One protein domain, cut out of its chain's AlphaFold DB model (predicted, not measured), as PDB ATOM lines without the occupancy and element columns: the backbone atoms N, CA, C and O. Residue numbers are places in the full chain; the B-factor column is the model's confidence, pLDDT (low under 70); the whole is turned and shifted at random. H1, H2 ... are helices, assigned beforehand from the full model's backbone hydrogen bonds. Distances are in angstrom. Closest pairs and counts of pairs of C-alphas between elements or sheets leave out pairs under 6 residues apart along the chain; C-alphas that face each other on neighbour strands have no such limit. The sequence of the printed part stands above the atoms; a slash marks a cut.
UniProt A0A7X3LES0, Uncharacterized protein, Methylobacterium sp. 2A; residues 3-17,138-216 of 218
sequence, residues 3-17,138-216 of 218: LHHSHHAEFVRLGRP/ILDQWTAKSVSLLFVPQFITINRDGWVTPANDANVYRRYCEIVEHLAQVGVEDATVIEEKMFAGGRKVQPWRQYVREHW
ATOM      1  N   LEU A   3     -27.804  -2.712  -9.662       91.50
ATOM      2  CA  LEU A   3     -28.628  -3.475 -10.592       91.50
ATOM      3  C   LEU A   3     -29.394  -2.522 -11.524       91.50
ATOM      4  O   LEU A   3     -30.001  -1.546 -11.078       91.50
ATOM      5  N   HIS A   4     -29.381  -2.803 -12.823       92.62
ATOM      6  CA  HIS A   4     -30.136  -2.053 -13.815       92.62
ATOM      7  C   HIS A   4     -31.591  -2.531 -13.828       92.62
ATOM      8  O   HIS A   4     -31.921  -3.562 -14.416       92.62
ATOM      9  N   HIS A   5     -32.476  -1.769 -13.184       92.25
ATOM     10  CA  HIS A   5     -33.855  -2.179 -12.896       92.25
ATOM     11  C   HIS A   5     -34.646  -2.669 -14.122       92.25
ATOM     12  O   HIS A   5     -35.305  -3.701 -14.033       92.25
ATOM     13  N   SER A   6     -34.556  -1.994 -15.275       94.06
ATOM     14  CA  SER A   6     -35.287  -2.419 -16.482       94.06
ATOM     15  C   SER A   6     -34.792  -3.760 -17.040       94.06
ATOM     16  O   SER A   6     -35.596  -4.638 -17.335       94.06
ATOM     17  N   HIS A   7     -33.474  -3.960 -17.132       95.81
ATOM     18  CA  HIS A   7     -32.890  -5.217 -17.598       95.81
ATOM     19  C   HIS A   7     -33.145  -6.357 -16.616       95.81
ATOM     20  O   HIS A   7     -33.379  -7.486 -17.037       95.81
ATOM     21  N   HIS A   8     -33.150  -6.062 -15.315       95.56
ATOM     22  CA  HIS A   8     -33.506  -7.042 -14.299       95.56
ATOM     23  C   HIS A   8     -34.974  -7.472 -14.392       95.56
ATOM     24  O   HIS A   8     -35.256  -8.667 -14.348       95.56
ATOM     25  N   ALA A   9     -35.905  -6.534 -14.592       95.50
ATOM     26  CA  ALA A   9     -37.314  -6.867 -14.802       95.50
ATOM     27  C   ALA A   9     -37.501  -7.795 -16.017       95.50
ATOM     28  O   ALA A   9     -38.222  -8.792 -15.945       95.50
ATOM     29  N   GLU A  10     -36.783  -7.527 -17.110       96.69
ATOM     30  CA  GLU A  10     -36.782  -8.396 -18.289       96.69
ATOM     31  C   GLU A  10     -36.129  -9.756 -18.022       96.69
ATOM     32  O   GLU A  10     -36.633 -10.772 -18.499       96.69
ATOM     33  N   PHE A  11     -35.067  -9.820 -17.217       95.56
ATOM     34  CA  PHE A  11     -34.454 -11.087 -16.808       95.56
ATOM     35  C   PHE A  11     -35.422 -11.966 -16.020       95.56
ATOM     36  O   PHE A  11     -35.577 -13.142 -16.349       95.56
ATOM     37  N   VAL A  12     -36.134 -11.398 -15.045       94.62
ATOM     38  CA  VAL A  12     -37.168 -12.116 -14.282       94.62
ATOM     39  C   VAL A  12     -38.271 -12.623 -15.218       94.62
ATOM     40  O   VAL A  12     -38.683 -13.782 -15.148       94.62
ATOM     41  N   ARG A  13     -38.716 -11.785 -16.163       95.44
ATOM     42  CA  ARG A  13     -39.789 -12.128 -17.105       95.44
ATOM     43  C   ARG A  13     -39.382 -13.207 -18.111       95.44
ATOM     44  O   ARG A  13     -40.164 -14.127 -18.369       95.44
ATOM     45  N   LEU A  14     -38.182 -13.108 -18.683       94.31
ATOM     46  CA  LEU A  14     -37.716 -13.893 -19.835       94.31
ATOM     47  C   LEU A  14     -36.796 -15.065 -19.476       94.31
ATOM     48  O   LEU A  14     -36.646 -15.987 -20.282       94.31
ATOM     49  N   GLY A  15     -36.164 -15.034 -18.304       92.25
ATOM     50  CA  GLY A  15     -35.200 -16.031 -17.856       92.25
ATOM     51  C   GLY A  15     -35.859 -17.389 -17.651       92.25
ATOM     52  O   GLY A  15     -36.776 -17.542 -16.841       92.25
ATOM     53  N   ARG A  16     -35.400 -18.397 -18.393       90.44
ATOM     54  CA  ARG A  16     -35.838 -19.790 -18.253       90.44
ATOM     55  C   ARG A  16     -34.604 -20.691 -18.188       90.44
ATOM     56  O   ARG A  16     -33.712 -20.503 -19.020       90.44
ATOM     57  N   PRO A  17     -34.536 -21.642 -17.239       86.62
ATOM     58  CA  PRO A  17     -33.485 -22.647 -17.264       86.62
ATOM     59  C   PRO A  17     -33.630 -23.488 -18.533       86.62
ATOM     60  O   PRO A  17     -34.731 -23.663 -19.067       86.62
ATOM     61  N   ILE A 138     -20.310 -21.254 -13.978       96.94
ATOM     62  CA  ILE A 138     -19.702 -21.233 -15.315       96.94
ATOM     63  C   ILE A 138     -19.684 -19.790 -15.833       96.94
ATOM     64  O   ILE A 138     -20.731 -19.170 -16.000       96.94
ATOM     65  N   LEU A 139     -18.494 -19.251 -16.111       97.38
ATOM     66  CA  LEU A 139     -18.325 -17.929 -16.716       97.38
ATOM     67  C   LEU A 139     -18.014 -18.087 -18.203       97.38
ATOM     68  O   LEU A 139     -16.861 -18.277 -18.593       97.38
ATOM     69  N   ASP A 140     -19.045 -18.014 -19.039       94.31
ATOM     70  CA  ASP A 140     -18.910 -17.999 -20.489       94.31
ATOM     71  C   ASP A 140     -19.346 -16.655 -21.086       94.31
ATOM     72  O   ASP A 140     -19.637 -15.691 -20.379       94.31
ATOM     73  N   GLN A 141     -19.348 -16.556 -22.416       93.25
ATOM     74  CA  GLN A 141     -19.709 -15.311 -23.090       93.25
ATOM     75  C   GLN A 141     -21.142 -14.834 -22.797       93.25
ATOM     76  O   GLN A 141     -21.398 -13.636 -22.859       93.25
ATOM     77  N   TRP A 142     -22.093 -15.733 -22.543       94.38
ATOM     78  CA  TRP A 142     -23.502 -15.386 -22.357       94.38
ATOM     79  C   TRP A 142     -23.775 -14.990 -20.919       94.38
ATOM     80  O   TRP A 142     -24.459 -13.991 -20.690       94.38
ATOM     81  N   THR A 143     -23.173 -15.692 -19.961       96.19
ATOM     82  CA  THR A 143     -23.267 -15.291 -18.558       96.19
ATOM     83  C   THR A 143     -22.527 -13.975 -18.309       96.19
ATOM     84  O   THR A 143     -23.079 -13.086 -17.662       96.19
ATOM     85  N   ALA A 144     -21.362 -13.763 -18.937       96.69
ATOM     86  CA  ALA A 144     -20.642 -12.489 -18.886       96.69
ATOM     87  C   ALA A 144     -21.463 -11.317 -19.453       96.69
ATOM     88  O   ALA A 144     -21.588 -10.275 -18.807       96.69
ATOM     89  N   LYS A 145     -22.064 -11.484 -20.640       95.94
ATOM     90  CA  LYS A 145     -22.922 -10.453 -21.252       95.94
ATOM     91  C   LYS A 145     -24.176 -10.184 -20.429       95.94
ATOM     92  O   LYS A 145     -24.573  -9.031 -20.306       95.94
ATOM     93  N   SER A 146     -24.763 -11.222 -19.832       96.12
ATOM     94  CA  SER A 146     -25.897 -11.066 -18.918       96.12
ATOM     95  C   SER A 146     -25.521 -10.201 -17.717       96.12
ATOM     96  O   SER A 146     -26.218  -9.232 -17.441       96.12
ATOM     97  N   VAL A 147     -24.385 -10.464 -17.056       96.31
ATOM     98  CA  VAL A 147     -23.902  -9.607 -15.955       96.31
ATOM     99  C   VAL A 147     -23.635  -8.180 -16.423       96.31
ATOM    100  O   VAL A 147     -24.059  -7.235 -15.767       96.31
ATOM    101  N   SER A 148     -22.969  -8.021 -17.567       95.31
ATOM    102  CA  SER A 148     -22.660  -6.714 -18.155       95.31
ATOM    103  C   SER A 148     -23.907  -5.882 -18.474       95.31
ATOM    104  O   SER A 148     -23.819  -4.656 -18.490       95.31
ATOM    105  N   LEU A 149     -25.035  -6.530 -18.770       95.31
ATOM    106  CA  LEU A 149     -26.319  -5.874 -19.012       95.31
ATOM    107  C   LEU A 149     -27.052  -5.569 -17.697       95.31
ATOM    108  O   LEU A 149     -27.662  -4.515 -17.542       95.31
ATOM    109  N   LEU A 150     -27.002  -6.507 -16.751       95.56
ATOM    110  CA  LEU A 150     -27.733  -6.427 -15.491       95.56
ATOM    111  C   LEU A 150     -27.101  -5.460 -14.490       95.56
ATOM    112  O   LEU A 150     -27.825  -4.932 -13.653       95.56
ATOM    113  N   PHE A 151     -25.792  -5.213 -14.546       94.38
ATOM    114  CA  PHE A 151     -25.088  -4.448 -13.518       94.38
ATOM    115  C   PHE A 151     -24.224  -3.321 -14.075       94.38
ATOM    116  O   PHE A 151     -23.536  -3.467 -15.084       94.38
ATOM    117  N   VAL A 152     -24.205  -2.210 -13.333       90.44
ATOM    118  CA  VAL A 152     -23.353  -1.044 -13.589       90.44
ATOM    119  C   VAL A 152     -22.529  -0.661 -12.340       90.44
ATOM    120  O   VAL A 152     -23.021  -0.777 -11.209       90.44
ATOM    121  N   PRO A 153     -21.272  -0.201 -12.500       91.50
ATOM    122  CA  PRO A 153     -20.494  -0.242 -13.739       91.50
ATOM    123  C   PRO A 153     -20.151  -1.686 -14.145       91.50
ATOM    124  O   PRO A 153     -20.105  -2.589 -13.305       91.50
ATOM    125  N   GLN A 154     -19.897  -1.893 -15.438       92.81
ATOM    126  CA  GLN A 154     -19.413  -3.174 -15.951       92.81
ATOM    127  C   GLN A 154     -18.009  -3.453 -15.402       92.81
ATOM    128  O   GLN A 154     -17.181  -2.548 -15.325       92.81
ATOM    129  N   PHE A 155     -17.736  -4.701 -15.018       95.06
ATOM    130  CA  PHE A 155     -16.430  -5.095 -14.468       95.06
ATOM    131  C   PHE A 155     -15.842  -6.354 -15.118       95.06
ATOM    132  O   PHE A 155     -14.662  -6.634 -14.931       95.06
ATOM    133  N   ILE A 156     -16.642  -7.114 -15.875       96.50
ATOM    134  CA  ILE A 156     -16.148  -8.245 -16.664       96.50
ATOM    135  C   ILE A 156     -15.676  -7.695 -18.005       96.50
ATOM    136  O   ILE A 156     -16.454  -7.119 -18.762       96.50
ATOM    137  N   THR A 157     -14.402  -7.900 -18.308       96.12
ATOM    138  CA  THR A 157     -13.794  -7.486 -19.568       96.12
ATOM    139  C   THR A 157     -14.188  -8.460 -20.674       96.12
ATOM    140  O   THR A 157     -13.818  -9.638 -20.660       96.12
ATOM    141  N   ILE A 158     -14.921  -7.960 -21.663       95.44
ATOM    142  CA  ILE A 158     -15.366  -8.703 -22.843       95.44
ATOM    143  C   ILE A 158     -14.740  -8.028 -24.072       95.44
ATOM    144  O   ILE A 158     -14.776  -6.806 -24.190       95.44
ATOM    145  N   ASN A 159     -14.130  -8.791 -24.981       93.00
ATOM    146  CA  ASN A 159     -13.531  -8.216 -26.192       93.00
ATOM    147  C   ASN A 159     -14.593  -7.820 -27.237       93.00
ATOM    148  O   ASN A 159     -15.780  -8.113 -27.101       93.00
ATOM    149  N   ARG A 160     -14.146  -7.194 -28.335       88.44
ATOM    150  CA  ARG A 160     -15.013  -6.736 -29.442       88.44
ATOM    151  C   ARG A 160     -15.843  -7.857 -30.081       88.44
ATOM    152  O   ARG A 160     -16.960  -7.623 -30.543       88.44
ATOM    153  N   ASP A 161     -15.320  -9.076 -30.067       88.88
ATOM    154  CA  ASP A 161     -15.992 -10.269 -30.586       88.88
ATOM    155  C   ASP A 161     -16.993 -10.870 -29.581       88.88
ATOM    156  O   ASP A 161     -17.753 -11.783 -29.904       88.88
ATOM    157  N   GLY A 162     -17.059 -10.318 -28.368       89.75
ATOM    158  CA  GLY A 162     -17.994 -10.720 -27.331       89.75
ATOM    159  C   GLY A 162     -17.509 -11.885 -26.470       89.75
ATOM    160  O   GLY A 162     -18.349 -12.544 -25.860       89.75
ATOM    161  N   TRP A 163     -16.201 -12.152 -26.429       91.25
ATOM    162  CA  TRP A 163     -15.586 -13.204 -25.618       91.25
ATOM    163  C   TRP A 163     -14.975 -12.649 -24.334       91.25
ATOM    164  O   TRP A 163     -14.370 -11.577 -24.333       91.25
ATOM    165  N   VAL A 164     -15.079 -13.426 -23.257       93.94
ATOM    166  CA  VAL A 164     -14.380 -13.167 -21.991       93.94
ATOM    167  C   VAL A 164     -12.869 -13.210 -22.234       93.94
ATOM    168  O   VAL A 164     -12.362 -14.149 -22.855       93.94
ATOM    169  N   THR A 165     -12.153 -12.183 -21.781       92.88
ATOM    170  CA  THR A 165     -10.706 -12.047 -22.005       92.88
ATOM    171  C   THR A 165      -9.885 -12.584 -20.824       92.88
ATOM    172  O   THR A 165     -10.421 -12.717 -19.724       92.88
ATOM    173  N   PRO A 166      -8.574 -12.833 -21.004       92.06
ATOM    174  CA  PRO A 166      -7.657 -13.148 -19.900       92.06
ATOM    175  C   PRO A 166      -7.467 -12.031 -18.885       92.06
ATOM    176  O   PRO A 166      -6.910 -12.285 -17.832       92.06
ATOM    177  N   ALA A 167      -7.893 -10.801 -19.179       94.44
ATOM    178  CA  ALA A 167      -7.787  -9.708 -18.215       94.44
ATOM    179  C   ALA A 167      -8.707  -9.919 -16.998       94.44
ATOM    180  O   ALA A 167      -8.574  -9.224 -15.998       94.44
ATOM    181  N   ASN A 168      -9.650 -10.862 -17.087       96.88
ATOM    182  CA  ASN A 168     -10.481 -11.268 -15.965       96.88
ATOM    183  C   ASN A 168      -9.703 -12.260 -15.100       96.88
ATOM    184  O   ASN A 168      -9.509 -13.406 -15.498       96.88
ATOM    185  N   ASP A 169      -9.262 -11.796 -13.939       97.06
ATOM    186  CA  ASP A 169      -8.542 -12.586 -12.947       97.06
ATOM    187  C   ASP A 169      -9.495 -13.329 -11.987       97.06
ATOM    188  O   ASP A 169     -10.725 -13.337 -12.137       97.06
ATOM    189  N   ALA A 170      -8.908 -13.959 -10.968       98.00
ATOM    190  CA  ALA A 170      -9.638 -14.677  -9.931       98.00
ATOM    191  C   ALA A 170     -10.608 -13.777  -9.142       98.00
ATOM    192  O   ALA A 170     -11.711 -14.213  -8.802       98.00
ATOM    193  N   ASN A 171     -10.262 -12.506  -8.926       98.06
ATOM    194  CA  ASN A 171     -11.114 -11.549  -8.227       98.06
ATOM    195  C   ASN A 171     -12.340 -11.162  -9.074       98.06
ATOM    196  O   ASN A 171     -13.458 -11.079  -8.554       98.06
ATOM    197  N   VAL A 172     -12.178 -10.987 -10.390       98.12
ATOM    198  CA  VAL A 172     -13.311 -10.808 -11.313       98.12
ATOM    199  C   VAL A 172     -14.224 -12.033 -11.287       98.12
ATOM    200  O   VAL A 172     -15.446 -11.889 -11.228       98.12
ATOM    201  N   TYR A 173     -13.661 -13.243 -11.279       98.56
ATOM    202  CA  TYR A 173     -14.456 -14.467 -11.188       98.56
ATOM    203  C   TYR A 173     -15.209 -14.613  -9.863       98.56
ATOM    204  O   TYR A 173     -16.387 -14.980  -9.869       98.56
ATOM    205  N   ARG A 174     -14.571 -14.288  -8.733       98.19
ATOM    206  CA  ARG A 174     -15.223 -14.260  -7.418       98.19
ATOM    207  C   ARG A 174     -16.430 -13.325  -7.440       98.19
ATOM    208  O   ARG A 174     -17.535 -13.758  -7.128       98.19
ATOM    209  N   ARG A 175     -16.244 -12.086  -7.910       97.81
ATOM    210  CA  ARG A 175     -17.328 -11.095  -8.038       97.81
ATOM    211  C   ARG A 175     -18.444 -11.557  -8.972       97.81
ATOM    212  O   ARG A 175     -19.612 -11.303  -8.699       97.81
ATOM    213  N   TYR A 176     -18.103 -12.236 -10.068       98.25
ATOM    214  CA  TYR A 176     -19.095 -12.874 -10.934       98.25
ATOM    215  C   TYR A 176     -19.939 -13.895 -10.160       98.25
ATOM    216  O   TYR A 176     -21.162 -13.866 -10.254       98.25
ATOM    217  N   CYS A 177     -19.312 -14.762  -9.365       98.31
ATOM    218  CA  CYS A 177     -20.045 -15.766  -8.601       98.31
ATOM    219  C   CYS A 177     -20.948 -15.146  -7.523       98.31
ATOM    220  O   CYS A 177     -22.097 -15.556  -7.390       98.31
ATOM    221  N   GLU A 178     -20.468 -14.114  -6.828       97.50
ATOM    222  CA  GLU A 178     -21.250 -13.359  -5.834       97.50
ATOM    223  C   GLU A 178     -22.490 -12.696  -6.451       97.50
ATOM    224  O   GLU A 178     -23.527 -12.578  -5.806       97.50
ATOM    225  N   ILE A 179     -22.421 -12.288  -7.721       96.50
ATOM    226  CA  ILE A 179     -23.575 -11.747  -8.452       96.50
ATOM    227  C   ILE A 179     -24.615 -12.817  -8.742       96.50
ATOM    228  O   ILE A 179     -25.806 -12.557  -8.585       96.50
ATOM    229  N   VAL A 180     -24.177 -13.999  -9.184       97.44
ATOM    230  CA  VAL A 180     -25.087 -15.126  -9.419       97.44
ATOM    231  C   VAL A 180     -25.820 -15.464  -8.119       97.44
ATOM    232  O   VAL A 180     -27.040 -15.600  -8.119       97.44
ATOM    233  N   GLU A 181     -25.099 -15.496  -6.998       97.19
ATOM    234  CA  GLU A 181     -25.657 -15.732  -5.661       97.19
ATOM    235  C   GLU A 181     -26.595 -14.610  -5.207       97.19
ATOM    236  O   GLU A 181     -27.671 -14.880  -4.680       97.19
ATOM    237  N   HIS A 182     -26.237 -13.350  -5.449       95.06
ATOM    238  CA  HIS A 182     -27.088 -12.213  -5.118       95.06
ATOM    239  C   HIS A 182     -28.411 -12.240  -5.896       95.06
ATOM    240  O   HIS A 182     -29.478 -12.058  -5.315       95.06
ATOM    241  N   LEU A 183     -28.362 -12.510  -7.204       94.88
ATOM    242  CA  LEU A 183     -29.563 -12.670  -8.029       94.88
ATOM    243  C   LEU A 183     -30.422 -13.849  -7.552       94.88
ATOM    244  O   LEU A 183     -31.647 -13.747  -7.553       94.88
ATOM    245  N   ALA A 184     -29.791 -14.936  -7.105       95.25
ATOM    246  CA  ALA A 184     -30.474 -16.096  -6.536       95.25
ATOM    247  C   ALA A 184     -31.220 -15.741  -5.245       95.25
ATOM    248  O   ALA A 184     -32.386 -16.092  -5.085       95.25
ATOM    249  N   GLN A 185     -30.592 -14.956  -4.366       93.00
ATOM    250  CA  GLN A 185     -31.218 -14.460  -3.139       93.00
ATOM    251  C   GLN A 185     -32.401 -13.529  -3.427       93.00
ATOM    252  O   GLN A 185     -33.462 -13.690  -2.829       93.00
ATOM    253  N   VAL A 186     -32.243 -12.579  -4.355       89.50
ATOM    254  CA  VAL A 186     -33.305 -11.624  -4.721       89.50
ATOM    255  C   VAL A 186     -34.484 -12.323  -5.405       89.50
ATOM    256  O   VAL A 186     -35.632 -11.954  -5.172       89.50
ATOM    257  N   GLY A 187     -34.213 -13.330  -6.238       84.50
ATOM    258  CA  GLY A 187     -35.236 -14.117  -6.927       84.50
ATOM    259  C   GLY A 187     -35.848 -15.244  -6.092       84.50
ATOM    260  O   GLY A 187     -36.860 -15.804  -6.505       84.50
ATOM    261  N   VAL A 188     -35.262 -15.570  -4.933       86.12
ATOM    262  CA  VAL A 188     -35.597 -16.760  -4.128       86.12
ATOM    263  C   VAL A 188     -35.471 -18.044  -4.965       86.12
ATOM    264  O   VAL A 188     -36.359 -18.894  -5.015       86.12
ATOM    265  N   GLU A 189     -34.346 -18.171  -5.664       91.12
ATOM    266  CA  GLU A 189     -34.021 -19.298  -6.538       91.12
ATOM    267  C   GLU A 189     -32.666 -19.909  -6.179       91.12
ATOM    268  O   GLU A 189     -31.863 -19.318  -5.462       91.12
ATOM    269  N   ASP A 190     -32.391 -21.104  -6.700       93.69
ATOM    270  CA  ASP A 190     -31.060 -21.698  -6.617       93.69
ATOM    271  C   ASP A 190     -30.082 -20.977  -7.562       93.69
ATOM    272  O   ASP A 190     -30.402 -20.653  -8.709       93.69
ATOM    273  N   ALA A 191     -28.856 -20.738  -7.101       95.62
ATOM    274  CA  ALA A 191     -27.861 -19.992  -7.866       95.62
ATOM    275  C   ALA A 191     -27.425 -20.705  -9.159       95.62
ATOM    276  O   ALA A 191     -27.112 -20.048 -10.155       95.62
ATOM    277  N   THR A 192     -27.465 -22.039  -9.206       93.31
ATOM    278  CA  THR A 192     -27.213 -22.782 -10.449       93.31
ATOM    279  C   THR A 192     -28.339 -22.582 -11.461       93.31
ATOM    280  O   THR A 192     -28.063 -22.456 -12.653       93.31
ATOM    281  N   VAL A 193     -29.585 -22.437 -11.001       93.19
ATOM    282  CA  VAL A 193     -30.730 -22.100 -11.862       93.19
ATOM    283  C   VAL A 193     -30.588 -20.684 -12.420       93.19
ATOM    284  O   VAL A 193     -30.836 -20.467 -13.607       93.19
ATOM    285  N   ILE A 194     -30.135 -19.723 -11.609       95.31
ATOM    286  CA  ILE A 194     -29.836 -18.364 -12.083       95.31
ATOM    287  C   ILE A 194     -28.733 -18.370 -13.144       95.31
ATOM    288  O   ILE A 194     -28.907 -17.747 -14.192       95.31
ATOM    289  N   GLU A 195     -27.631 -19.094 -12.923       95.62
ATOM    290  CA  GLU A 195     -26.571 -19.238 -13.930       95.62
ATOM    291  C   GLU A 195     -27.121 -19.811 -15.243       95.62
ATOM    292  O   GLU A 195     -26.858 -19.263 -16.314       95.62
ATOM    293  N   GLU A 196     -27.960 -20.847 -15.179       93.00
ATOM    294  CA  GLU A 196     -28.594 -21.433 -16.364       93.00
ATOM    295  C   GLU A 196     -29.554 -20.468 -17.070       93.00
ATOM    296  O   GLU A 196     -29.589 -20.424 -18.306       93.00
ATOM    297  N   LYS A 197     -30.305 -19.657 -16.315       94.19
ATOM    298  CA  LYS A 197     -31.146 -18.582 -16.863       94.19
ATOM    299  C   LYS A 197     -30.310 -17.506 -17.549       94.19
ATOM    300  O   LYS A 197     -30.723 -17.012 -18.593       94.19
ATOM    301  N   MET A 198     -29.147 -17.153 -16.998       94.00
ATOM    302  CA  MET A 198     -28.217 -16.190 -17.601       94.00
ATOM    303  C   MET A 198     -27.558 -16.747 -18.867       94.00
ATOM    304  O   MET A 198     -27.387 -16.023 -19.847       94.00
ATOM    305  N   PHE A 199     -27.221 -18.038 -18.876       86.62
ATOM    306  CA  PHE A 199     -26.733 -18.737 -20.064       86.62
ATOM    307  C   PHE A 199     -27.807 -18.796 -21.165       86.62
ATOM    308  O   PHE A 199     -27.518 -18.553 -22.341       86.62
ATOM    309  N   ALA A 200     -29.059 -19.082 -20.782       77.31
ATOM    310  CA  ALA A 200     -30.235 -19.082 -21.652       77.31
ATOM    311  C   ALA A 200     -30.084 -19.974 -22.910       77.31
ATOM    312  O   ALA A 200     -30.488 -19.632 -24.029       77.31
ATOM    313  N   GLY A 201     -29.551 -21.179 -22.690       65.44
ATOM    314  CA  GLY A 201     -29.742 -22.354 -23.540       65.44
ATOM    315  C   GLY A 201     -28.784 -22.549 -24.717       65.44
ATOM    316  O   GLY A 201     -27.925 -21.730 -25.026       65.44
ATOM    317  N   GLY A 202     -28.949 -23.707 -25.367       64.69
ATOM    318  CA  GLY A 202     -28.078 -24.254 -26.410       64.69
ATOM    319  C   GLY A 202     -28.515 -23.986 -27.853       64.69
ATOM    320  O   GLY A 202     -28.397 -22.871 -28.349       64.69
ATOM    321  N   ARG A 203     -28.962 -25.042 -28.559       62.69
ATOM    322  CA  ARG A 203     -29.322 -24.994 -29.996       62.69
ATOM    323  C   ARG A 203     -30.570 -24.155 -30.294       62.69
ATOM    324  O   ARG A 203     -30.642 -23.558 -31.362       62.69
ATOM    325  N   LYS A 204     -31.539 -24.103 -29.373       75.25
ATOM    326  CA  LYS A 204     -32.689 -23.191 -29.450       75.25
ATOM    327  C   LYS A 204     -32.391 -21.966 -28.593       75.25
ATOM    328  O   LYS A 204     -32.116 -22.111 -27.403       75.25
ATOM    329  N   VAL A 205     -32.415 -20.789 -29.212       79.06
ATOM    330  CA  VAL A 205     -32.196 -19.514 -28.519       79.06
ATOM    331  C   VAL A 205     -33.381 -19.266 -27.590       79.06
ATOM    332  O   VAL A 205     -34.516 -19.213 -28.054       79.06
ATOM    333  N   GLN A 206     -33.120 -19.148 -26.287       88.38
ATOM    334  CA  GLN A 206     -34.151 -18.803 -25.308       88.38
ATOM    335  C   GLN A 206     -34.416 -17.287 -25.301       88.38
ATOM    336  O   GLN A 206     -33.525 -16.516 -25.678       88.38
ATOM    337  N   PRO A 207     -35.594 -16.838 -24.826       93.38
ATOM    338  CA  PRO A 207     -35.987 -15.429 -24.875       93.38
ATOM    339  C   PRO A 207     -34.981 -14.469 -24.227       93.38
ATOM    340  O   PRO A 207     -34.649 -13.445 -24.817       93.38
ATOM    341  N   TRP A 208     -34.418 -14.817 -23.063       94.94
ATOM    342  CA  TRP A 208     -33.392 -13.982 -22.425       94.94
ATOM    343  C   TRP A 208     -32.130 -13.833 -23.287       94.94
ATOM    344  O   TRP A 208     -31.617 -12.730 -23.460       94.94
ATOM    345  N   ARG A 209     -31.652 -14.916 -23.910       92.38
ATOM    346  CA  ARG A 209     -30.475 -14.858 -24.788       92.38
ATOM    347  C   ARG A 209     -30.726 -13.990 -26.016       92.38
ATOM    348  O   ARG A 209     -29.805 -13.322 -26.482       92.38
ATOM    349  N   GLN A 210     -31.949 -13.992 -26.544       92.94
ATOM    350  CA  GLN A 210     -32.346 -13.065 -27.601       92.94
ATOM    351  C   GLN A 210     -32.308 -11.614 -27.103       92.94
ATOM    352  O   GLN A 210     -31.648 -10.787 -27.726       92.94
ATOM    353  N   TYR A 211     -32.906 -11.335 -25.943       95.38
ATOM    354  CA  TYR A 211     -32.893 -10.004 -25.333       95.38
ATOM    355  C   TYR A 211     -31.467  -9.470 -25.128       95.38
ATOM    356  O   TYR A 211     -31.160  -8.349 -25.535       95.38
ATOM    357  N   VAL A 212     -30.558 -10.297 -24.594       94.69
ATOM    358  CA  VAL A 212     -29.135  -9.952 -24.435       94.69
ATOM    359  C   VAL A 212     -28.488  -9.615 -25.780       94.69
ATOM    360  O   VAL A 212     -27.724  -8.662 -25.854       94.69
ATOM    361  N   ARG A 213     -28.786 -10.345 -26.864       92.12
ATOM    362  CA  ARG A 213     -28.233 -10.035 -28.199       92.12
ATOM    363  C   ARG A 213     -28.695  -8.680 -28.736       92.12
ATOM    364  O   ARG A 213     -27.931  -8.040 -29.448       92.12
ATOM    365  N   GLU A 214     -29.927  -8.289 -28.437       94.19
ATOM    366  CA  GLU A 214     -30.537  -7.044 -28.917       94.19
ATOM    367  C   GLU A 214     -30.078  -5.819 -28.108       94.19
ATOM    368  O   GLU A 214     -29.950  -4.723 -28.659       94.19
ATOM    369  N   HIS A 215     -29.793  -6.004 -26.813       94.81
ATOM    370  CA  HIS A 215     -29.536  -4.904 -25.876       94.81
ATOM    371  C   HIS A 215     -28.080  -4.792 -25.417       94.81
ATOM    372  O   HIS A 215     -27.652  -3.703 -25.040       94.81
ATOM    373  N   TRP A 216     -27.293  -5.871 -25.472       92.00
ATOM    374  CA  TRP A 216     -25.863  -5.793 -25.190       92.00
ATOM    375  C   TRP A 216     -25.152  -5.163 -26.390       92.00
ATOM    376  O   TRP A 216     -24.904  -5.813 -27.411       92.00
TER     377      TRP A 216
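Overview. This is residues 3 to 17 and 138 to 216 of the 218 residues of an uncharacterized protein of Methylobacterium sp. 2A (UniProt A0A7X3LES0). Picture a compact cluster of crossed helices with the short helix H2 near the middle: H1, H4 and H5 pack on it, and H1 and H5 lie roughly side by side. The long helix H3 runs along one side of the cluster, joined to it through H4, which stands about perpendicular to H3, and a long loop, residues 151 to 169, leads from H2 to the start of H3. The printed part has 94 residues with five named helices, H1 to H5 in that order along the chain, and no named strand; the class is all helix. The radius of gyration of the C-alphas is 12.2 A, and the rounded outline spans 32 by 27 by 23 A.

Along the chain. Find C-alpha 170 at (-9.638, -14.677, -9.931); from there H3, residues 170 to 187, runs 25.8 A to C-alpha 187 at (-35.236, -14.117, -6.927). Next look at H4, residues 191 to 199, 12.3 A long, and H2, residues 141 to 150, 14.2 A long. H1, residues 5 to 14, begins at C-alpha 5 at (-33.855, -2.179, -12.896) and is 14.2 A long. H5, residues 207 to 215, is 12.4 A long and ends at C-alpha 215 at (-29.536, -4.904, -25.876).

Arrangement. Start at H3, which touches H4 with residues 180 to 184 alone; the closest C-alphas, of Ala 184 and Ala 191, are 4.9 A apart, and the lines are about perpendicular at 77 degrees. H3 is close to H2 but not clearly touching it: the closest C-alphas, of Val 147 and Tyr 176, are 7.7 A apart. Move on to H2 and H4, which touch about perpendicular at 80 degrees, with the C-alphas of Thr 143 and Phe 199 closest at 5.1 A. H2 also touches H5, closest at the C-alphas of Ser 146 and Val 212, 6.5 A, and H1, closest at those of His 7 and Leu 150, 5.7 A. H1 and H5 touch at a shallow tilt of 33 degrees, only just short of steep, opposite ways; their closest C-alphas, of Leu 14 and Trp 208, are 5.0 A apart. H3 and H5 are apart. In H1, H2, H3, H4 and H5 every O i to N i+4 pair is within hydrogen-bond range.

Size, cuts and confidence. The two C-alphas farthest apart, of Arg 160 and Val 188, are 34.1 A apart. Residues 18 to 137 are not printed, and C-alphas 17 and 138 stand 14.0 A apart across the cut. The link from H2 to H3 is long, with 19 residues. The mean pLDDT of the printed part is 92.6; look at residues 201 to 203 for the values under 70.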